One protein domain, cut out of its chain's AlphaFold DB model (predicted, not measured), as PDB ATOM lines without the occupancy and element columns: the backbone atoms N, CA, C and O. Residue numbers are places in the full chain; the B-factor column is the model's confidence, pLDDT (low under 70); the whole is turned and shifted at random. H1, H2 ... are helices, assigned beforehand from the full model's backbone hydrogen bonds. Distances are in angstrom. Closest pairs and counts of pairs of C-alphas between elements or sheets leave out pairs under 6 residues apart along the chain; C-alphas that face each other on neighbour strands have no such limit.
ATOM      1  N   ALA A   2      -8.079 -27.408  30.915       75.06
ATOM      2  CA  ALA A   2      -7.316 -26.410  30.140       75.06
ATOM      3  C   ALA A   2      -6.626 -26.955  28.865       75.06
ATOM      4  O   ALA A   2      -6.691 -26.318  27.821       75.06
ATOM      5  N   CYS A   3      -6.040 -28.158  28.911       75.94
ATOM      6  CA  CYS A   3      -5.404 -28.755  27.729       75.94
ATOM      7  C   CYS A   3      -6.406 -29.155  26.637       75.94
ATOM      8  O   CYS A   3      -6.086 -29.060  25.461       75.94
ATOM      9  N   LEU A   4      -7.615 -29.588  27.015       81.94
ATOM     10  CA  LEU A   4      -8.657 -29.954  26.050       81.94
ATOM     11  C   LEU A   4      -9.203 -28.711  25.353       81.94
ATOM     12  O   LEU A   4      -9.400 -28.735  24.150       81.94
ATOM     13  N   ILE A   5      -9.365 -27.618  26.099       87.06
ATOM     14  CA  ILE A   5      -9.821 -26.330  25.566       87.06
ATOM     15  C   ILE A   5      -8.796 -25.775  24.566       87.06
ATOM     16  O   ILE A   5      -9.165 -25.378  23.462       87.06
ATOM     17  N   GLY A   6      -7.506 -25.817  24.920       82.81
ATOM     18  CA  GLY A   6      -6.420 -25.448  24.008       82.81
ATOM     19  C   GLY A   6      -6.391 -26.320  22.751       82.81
ATOM     20  O   GLY A   6      -6.299 -25.790  21.651       82.81
ATOM     21  N   LEU A   7      -6.562 -27.638  22.903       83.44
ATOM     22  CA  LEU A   7      -6.622 -28.586  21.786       83.44
ATOM     23  C   LEU A   7      -7.806 -28.306  20.851       83.44
ATOM     24  O   LEU A   7      -7.647 -28.277  19.636       83.44
ATOM     25  N   THR A   8      -9.003 -28.091  21.394       89.44
ATOM     26  CA  THR A   8     -10.184 -27.812  20.567       89.44
ATOM     27  C   THR A   8     -10.043 -26.492  19.822       89.44
ATOM     28  O   THR A   8     -10.421 -26.403  18.658       89.44
ATOM     29  N   PHE A   9      -9.452 -25.482  20.464       87.69
ATOM     30  CA  PHE A   9      -9.229 -24.179  19.849       87.69
ATOM     31  C   PHE A   9      -8.241 -24.264  18.682       87.69
ATOM     32  O   PHE A   9      -8.522 -23.737  17.606       87.69
ATOM     33  N   THR A  10      -7.120 -24.972  18.854       82.25
ATOM     34  CA  THR A  10      -6.149 -25.147  17.768       82.25
ATOM     35  C   THR A  10      -6.750 -25.947  16.620       82.25
ATOM     36  O   THR A  10      -6.615 -25.532  15.473       82.25
ATOM     37  N   VAL A  11      -7.481 -27.032  16.899       88.12
ATOM     38  CA  VAL A  11      -8.143 -27.836  15.856       88.12
ATOM     39  C   VAL A  11      -9.108 -26.990  15.030       88.12
ATOM     40  O   VAL A  11      -9.018 -27.005  13.805       88.12
ATOM     41  N   VAL A  12      -9.989 -26.215  15.669       91.31
ATOM     42  CA  VAL A  12     -10.958 -25.361  14.960       91.31
ATOM     43  C   VAL A  12     -10.249 -24.292  14.124       91.31
ATOM     44  O   VAL A  12     -10.604 -24.087  12.963       91.31
ATOM     45  N   TRP A  13      -9.217 -23.650  14.679       87.38
ATOM     46  CA  TRP A  13      -8.425 -22.643  13.972       87.38
ATOM     47  C   TRP A  13      -7.738 -23.217  12.726       87.38
ATOM     48  O   TRP A  13      -7.888 -22.677  11.628       87.38
ATOM     49  N   TYR A  14      -7.042 -24.350  12.866       84.12
ATOM     50  CA  TYR A  14      -6.371 -25.002  11.741       84.12
ATOM     51  C   TYR A  14      -7.352 -25.486  10.683       84.12
ATOM     52  O   TYR A  14      -7.080 -25.317   9.499       84.12
ATOM     53  N   PHE A  15      -8.495 -26.043  11.087       89.31
ATOM     54  CA  PHE A  15      -9.512 -26.519  10.155       89.31
ATOM     55  C   PHE A  15     -10.122 -25.368   9.343       89.31
ATOM     56  O   PHE A  15     -10.347 -25.492   8.142       89.31
ATOM     57  N   SER A  16     -10.335 -24.208   9.970       88.94
ATOM     58  CA  SER A  16     -10.811 -23.013   9.269       88.94
ATOM     59  C   SER A  16      -9.788 -22.500   8.248       88.94
ATOM     60  O   SER A  16     -10.165 -22.132   7.133       88.94
ATOM     61  N   ILE A  17      -8.501 -22.478   8.611       83.50
ATOM     62  CA  ILE A  17      -7.426 -22.036   7.712       83.50
ATOM     63  C   ILE A  17      -7.248 -23.013   6.548       83.50
ATOM     64  O   ILE A  17      -7.142 -22.576   5.402       83.50
ATOM     65  N   THR A  18      -7.282 -24.321   6.805       82.25
ATOM     66  CA  THR A  18      -7.123 -25.331   5.751       82.25
ATOM     67  C   THR A  18      -8.282 -25.296   4.760       82.25
ATOM     68  O   THR A  18      -8.050 -25.374   3.555       82.25
ATOM     69  N   ILE A  19      -9.518 -25.092   5.228       87.06
ATOM     70  CA  ILE A  19     -10.681 -24.902   4.351       87.06
ATOM     71  C   ILE A  19     -10.531 -23.629   3.513       87.06
ATOM     72  O   ILE A  19     -10.807 -23.660   2.314       87.06
ATOM     73  N   ALA A  20     -10.071 -22.521   4.101       83.06
ATOM     74  CA  ALA A  20      -9.841 -21.282   3.360       83.06
ATOM     75  C   ALA A  20      -8.763 -21.464   2.277       83.06
ATOM     76  O   ALA A  20      -8.958 -21.058   1.132       83.06
ATOM     77  N   GLN A  21      -7.661 -22.145   2.602       77.81
ATOM     78  CA  GLN A  21      -6.615 -22.484   1.637       77.81
ATOM     79  C   GLN A  21      -7.137 -23.405   0.530       77.81
ATOM     80  O   GLN A  21      -6.816 -23.173  -0.634       77.81
ATOM     81  N   LEU A  22      -7.976 -24.388   0.868       82.38
ATOM     82  CA  LEU A  22      -8.603 -25.296  -0.090       82.38
ATOM     83  C   LEU A  22      -9.558 -24.551  -1.032       82.38
ATOM     84  O   LEU A  22      -9.481 -24.726  -2.242       82.38
ATOM     85  N   CYS A  23     -10.398 -23.658  -0.508       80.62
ATOM     86  CA  CYS A  23     -11.302 -22.837  -1.321       80.62
ATOM     87  C   CYS A  23     -10.545 -21.881  -2.257       80.62
ATOM     88  O   CYS A  23     -11.033 -21.553  -3.334       80.62
ATOM     89  N   LEU A  24      -9.352 -21.433  -1.858       73.75
ATOM     90  CA  LEU A  24      -8.469 -20.629  -2.703       73.75
ATOM     91  C   LEU A  24      -7.676 -21.480  -3.707       73.75
ATOM     92  O   LEU A  24      -7.305 -20.971  -4.762       73.75
ATOM     93  N   ALA A  25      -7.436 -22.759  -3.403       70.94
ATOM     94  CA  ALA A  25      -6.728 -23.702  -4.266       70.94
ATOM     95  C   ALA A  25      -7.631 -24.331  -5.341       70.94
ATOM     96  O   ALA A  25      -7.129 -24.736  -6.388       70.94
ATOM     97  N   VAL A  26      -8.946 -24.403  -5.106       78.38
ATOM     98  CA  VAL A  26      -9.915 -24.940  -6.070       78.38
ATOM     99  C   VAL A  26     -10.273 -23.869  -7.116       78.38
ATOM    100  O   VAL A  26     -10.764 -22.798  -6.746       78.38
ATOM    101  N   PRO A  27     -10.079 -24.133  -8.421       69.31
ATOM    102  CA  PRO A  27     -10.544 -23.245  -9.477       69.31
ATOM    103  C   PRO A  27     -12.077 -23.300  -9.544       69.31
ATOM    104  O   PRO A  27     -12.671 -24.324  -9.882       69.31
ATOM    105  N   LEU A  28     -12.736 -22.195  -9.196       65.75
ATOM    106  CA  LEU A  28     -14.185 -22.055  -9.320       65.75
ATOM    107  C   LEU A  28     -14.529 -21.487 -10.699       65.75
ATOM    108  O   LEU A  28     -14.429 -20.284 -10.921       65.75
ATOM    109  N   GLY A  29     -14.974 -22.376 -11.589       61.12
ATOM    110  CA  GLY A  29     -15.584 -22.039 -12.874       61.12
ATOM    111  C   GLY A  29     -14.642 -22.192 -14.062       61.12
ATOM    112  O   GLY A  29     -13.808 -21.332 -14.275       61.12
ATOM    113  N   GLY A  30     -14.830 -23.265 -14.845       67.69
ATOM    114  CA  GLY A  30     -14.462 -23.432 -16.268       67.69
ATOM    115  C   GLY A  30     -13.005 -23.240 -16.727       67.69
ATOM    116  O   GLY A  30     -12.648 -23.712 -17.805       67.69
ATOM    117  N   GLU A  31     -12.158 -22.568 -15.958       62.53
ATOM    118  CA  GLU A  31     -10.786 -22.235 -16.302       62.53
ATOM    119  C   GLU A  31      -9.850 -23.371 -15.884       62.53
ATOM    120  O   GLU A  31      -9.951 -23.943 -14.799       62.53
ATOM    121  N   GLY A  32      -8.928 -23.733 -16.777       72.94
ATOM    122  CA  GLY A  32      -7.973 -24.804 -16.517       72.94
ATOM    123  C   GLY A  32      -7.052 -24.482 -15.338       72.94
ATOM    124  O   GLY A  32      -6.598 -23.347 -15.183       72.94
ATOM    125  N   TRP A  33      -6.704 -25.516 -14.566       66.00
ATOM    126  CA  TRP A  33      -5.800 -25.474 -13.406       66.00
ATOM    127  C   TRP A  33      -4.521 -24.654 -13.630       66.00
ATOM    128  O   TRP A  33      -4.048 -23.982 -12.722       66.00
ATOM    129  N   VAL A  34      -3.995 -24.646 -14.857       67.12
ATOM    130  CA  VAL A  34      -2.771 -23.923 -15.227       67.12
ATOM    131  C   VAL A  34      -2.920 -22.401 -15.109       67.12
ATOM    132  O   VAL A  34      -1.989 -21.737 -14.668       67.12
ATOM    133  N   LYS A  35      -4.083 -21.826 -15.450       63.59
ATOM    134  CA  LYS A  35      -4.306 -20.369 -15.350       63.59
ATOM    135  C   LYS A  35      -4.495 -19.919 -13.900       63.59
ATOM    136  O   LYS A  35      -4.058 -18.834 -13.519       63.59
ATOM    137  N   HIS A  36      -5.076 -20.789 -13.074       65.38
ATOM    138  CA  HIS A  36      -5.282 -20.545 -11.646       65.38
ATOM    139  C   HIS A  36      -3.960 -20.440 -10.876       65.38
ATOM    140  O   HIS A  36      -3.841 -19.617  -9.971       65.38
ATOM    141  N   LEU A  37      -2.932 -21.191 -11.295       64.44
ATOM    142  CA  LEU A  37      -1.601 -21.143 -10.676       64.44
ATOM    143  C   LEU A  37      -0.921 -19.764 -10.778       64.44
ATOM    144  O   LEU A  37      -0.140 -19.411  -9.900       64.44
ATOM    145  N   PHE A  38      -1.248 -18.965 -11.798       65.50
ATOM    146  CA  PHE A  38      -0.675 -17.625 -12.017       65.50
ATOM    147  C   PHE A  38      -1.643 -16.479 -11.678       65.50
ATOM    148  O   PHE A  38      -1.380 -15.318 -11.985       65.50
ATOM    149  N   THR A  39      -2.782 -16.785 -11.056       67.88
ATOM    150  CA  THR A  39      -3.833 -15.809 -10.744       67.88
ATOM    151  C   THR A  39      -3.572 -15.100  -9.406       67.88
ATOM    152  O   THR A  39      -2.932 -15.646  -8.510       67.88
ATOM    153  N   GLN A  40      -4.135 -13.896  -9.220       65.56
ATOM    154  CA  GLN A  40      -4.092 -13.089  -7.981       65.56
ATOM    155  C   GLN A  40      -4.401 -13.870  -6.682       65.56
ATOM    156  O   GLN A  40      -3.933 -13.507  -5.604       65.56
ATOM    157  N   ARG A  41      -5.141 -14.982  -6.767       66.69
ATOM    158  CA  ARG A  41      -5.445 -15.868  -5.631       66.69
ATOM    159  C   ARG A  41      -4.208 -16.582  -5.069       66.69
ATOM    160  O   ARG A  41      -4.143 -16.782  -3.861       66.69
ATOM    161  N   MET A  42      -3.202 -16.879  -5.896       67.50
ATOM    162  CA  MET A  42      -1.930 -17.473  -5.457       67.50
ATOM    163  C   MET A  42      -1.105 -16.490  -4.606       67.50
ATOM    164  O   MET A  42      -0.469 -16.875  -3.625       67.50
ATOM    165  N   ILE A  43      -1.154 -15.192  -4.929       70.00
ATOM    166  CA  ILE A  43      -0.492 -14.140  -4.138       70.00
ATOM    167  C   ILE A  43      -1.156 -14.030  -2.758       70.00
ATOM    168  O   ILE A  43      -0.468 -13.977  -1.741       70.00
ATOM    169  N   GLN A  44      -2.491 -14.094  -2.704       72.44
ATOM    170  CA  GLN A  44      -3.242 -14.123  -1.443       72.44
ATOM    171  C   GLN A  44      -2.923 -15.374  -0.603       72.44
ATOM    172  O   GLN A  44      -2.789 -15.277   0.615       72.44
ATOM    173  N   GLN A  45      -2.726 -16.540  -1.230       70.38
ATOM    174  CA  GLN A  45      -2.298 -17.756  -0.523       70.38
ATOM    175  C   GLN A  45      -0.900 -17.625   0.099       70.38
ATOM    176  O   GLN A  45      -0.697 -18.076   1.226       70.38
ATOM    177  N   ASN A  46       0.044 -16.977  -0.589       72.38
ATOM    178  CA  ASN A  46       1.375 -16.701  -0.036       72.38
ATOM    179  C   ASN A  46       1.327 -15.670   1.101       72.38
ATOM    180  O   ASN A  46       2.045 -15.801   2.086       72.38
ATOM    181  N   LEU A  47       0.440 -14.677   1.023       75.25
ATOM    182  CA  LEU A  47       0.263 -13.717   2.114       75.25
ATOM    183  C   LEU A  47      -0.319 -14.381   3.377       75.25
ATOM    184  O   LEU A  47       0.054 -14.026   4.492       75.25
ATOM    185  N   LEU A  48      -1.198 -15.376   3.206       72.56
ATOM    186  CA  LEU A  48      -1.781 -16.159   4.302       72.56
ATOM    187  C   LEU A  48      -0.834 -17.235   4.858       72.56
ATOM    188  O   LEU A  48      -1.016 -17.677   5.996       72.56
ATOM    189  N   SER A  49       0.188 -17.656   4.108       73.75
ATOM    190  CA  SER A  49       1.124 -18.690   4.564       73.75
ATOM    191  C   SER A  49       2.060 -18.183   5.665       73.75
ATOM    192  O   SER A  49       2.317 -18.915   6.620       73.75
ATOM    193  N   VAL A  50       2.487 -16.916   5.608       74.38
ATOM    194  CA  VAL A  50       3.362 -16.285   6.612       74.38
ATOM    195  C   VAL A  50       2.754 -16.295   8.027       74.38
ATOM    196  O   VAL A  50       3.378 -16.856   8.930       74.38
ATOM    197  N   PRO A  51       1.544 -15.754   8.277       76.12
ATOM    198  CA  PRO A  51       0.944 -15.800   9.611       76.12
ATOM    199  C   PRO A  51       0.611 -17.232  10.041       76.12
ATOM    200  O   PRO A  51       0.754 -17.572  11.214       76.12
ATOM    201  N   THR A  52       0.232 -18.099   9.097       73.62
ATOM    202  CA  THR A  52      -0.019 -19.520   9.377       73.62
ATOM    203  C   THR A  52       1.251 -20.227   9.854       73.62
ATOM    204  O   THR A  52       1.186 -21.020  10.793       73.62
ATOM    205  N   ALA A  53       2.413 -19.901   9.282       69.25
ATOM    206  CA  ALA A  53       3.704 -20.424   9.720       69.25
ATOM    207  C   ALA A  53       4.070 -19.946  11.135       69.25
ATOM    208  O   ALA A  53       4.524 -20.745  11.953       69.25
ATOM    209  N   VAL A  54       3.812 -18.675  11.461       75.81
ATOM    210  CA  VAL A  54       4.052 -18.125  12.810       75.81
ATOM    211  C   VAL A  54       3.165 -18.806  13.857       75.81
ATOM    212  O   VAL A  54       3.645 -19.190  14.923       75.81
ATOM    213  N   VAL A  55       1.879 -19.005  13.553       76.56
ATOM    214  CA  VAL A  55       0.966 -19.738  14.445       76.56
ATOM    215  C   VAL A  55       1.373 -21.212  14.545       76.56
ATOM    216  O   VAL A  55       1.385 -21.755  15.646       76.56
ATOM    217  N   GLY A  56       1.790 -21.826  13.433       74.44
ATOM    218  CA  GLY A  56       2.461 -23.131  13.381       74.44
ATOM    219  C   GLY A  56       3.582 -23.264  14.398       74.44
ATOM    220  O   GLY A  56       3.573 -24.179  15.218       74.44
ATOM    221  N   LEU A  57       4.495 -22.297  14.403       70.44
ATOM    222  CA  LEU A  57       5.632 -22.263  15.315       70.44
ATOM    223  C   LEU A  57       5.209 -22.094  16.782       70.44
ATOM    224  O   LEU A  57       5.772 -22.728  17.676       70.44
ATOM    225  N   ALA A  58       4.203 -21.258  17.043       73.56
ATOM    226  CA  ALA A  58       3.664 -21.069  18.387       73.56
ATOM    227  C   ALA A  58       3.005 -22.352  18.924       73.56
ATOM    228  O   ALA A  58       3.156 -22.691  20.100       73.56
ATOM    229  N   VAL A  59       2.301 -23.081  18.058       74.75
ATOM    230  CA  VAL A  59       1.658 -24.357  18.389       74.75
ATOM    231  C   VAL A  59       2.698 -25.451  18.600       74.75
ATOM    232  O   VAL A  59       2.568 -26.217  19.555       74.75
ATOM    233  N   ASP A  60       3.760 -25.480  17.800       75.00
ATOM    234  CA  ASP A  60       4.900 -26.372  18.019       75.00
ATOM    235  C   ASP A  60       5.560 -26.114  19.387       75.00
ATOM    236  O   ASP A  60       5.716 -27.030  20.195       75.00
TER     237      ASP A  60
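This is residues 2 to 60 of the 236 residues of an uncharacterized protein of Botryotinia fuckeliana (strain T4) (UniProt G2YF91). Two long helices, H1 and H3, lie side by side and run opposite ways, loosely packed; beyond residue 25 of H1 the backbone folds back through a loop and the short helix H2 to enter H3 at residue 40. The 59 printed residues, with three named helices in the order H1, H2, H3 and no named strand, are all helix by class. The whole is a loose rod, with a radius of gyration of the C-alphas of 14.5 A and spans of 47 by 19 by 12 A.

H1, residues 2 to 25, is 34.5 A long and begins at C-alpha 2 (-7.316, -26.410, 30.140). H2 is residues 33 to 36, 5.3 A. H3, residues 40 to 60, is 30.5 A long, with a kink of 29 degrees near residue 51, and ends at C-alpha 60 (4.900, -26.372, 18.019).

H1 and H3 touch, at a shallow tilt of 17 degrees; their closest C-alphas, of Leu 24 and Arg 41, are 6.4 A apart. H2 is close to H3 but not clearly touching: the closest C-alphas, of His 36 and Met 42, are 7.7 A apart. H1 and H2 are only just apart, at 8.2 A. Every O i to N i+4 pair is within hydrogen-bond range in H1, 15 of 17 in H3; H2 is too short for one.

The C-alphas farthest apart, of Ala 2 and Gly 30, are 47.0 A apart. The printed part has no cut and no long link. Residues 27 to 31, 33 to 42 and 53 have pLDDT under 70.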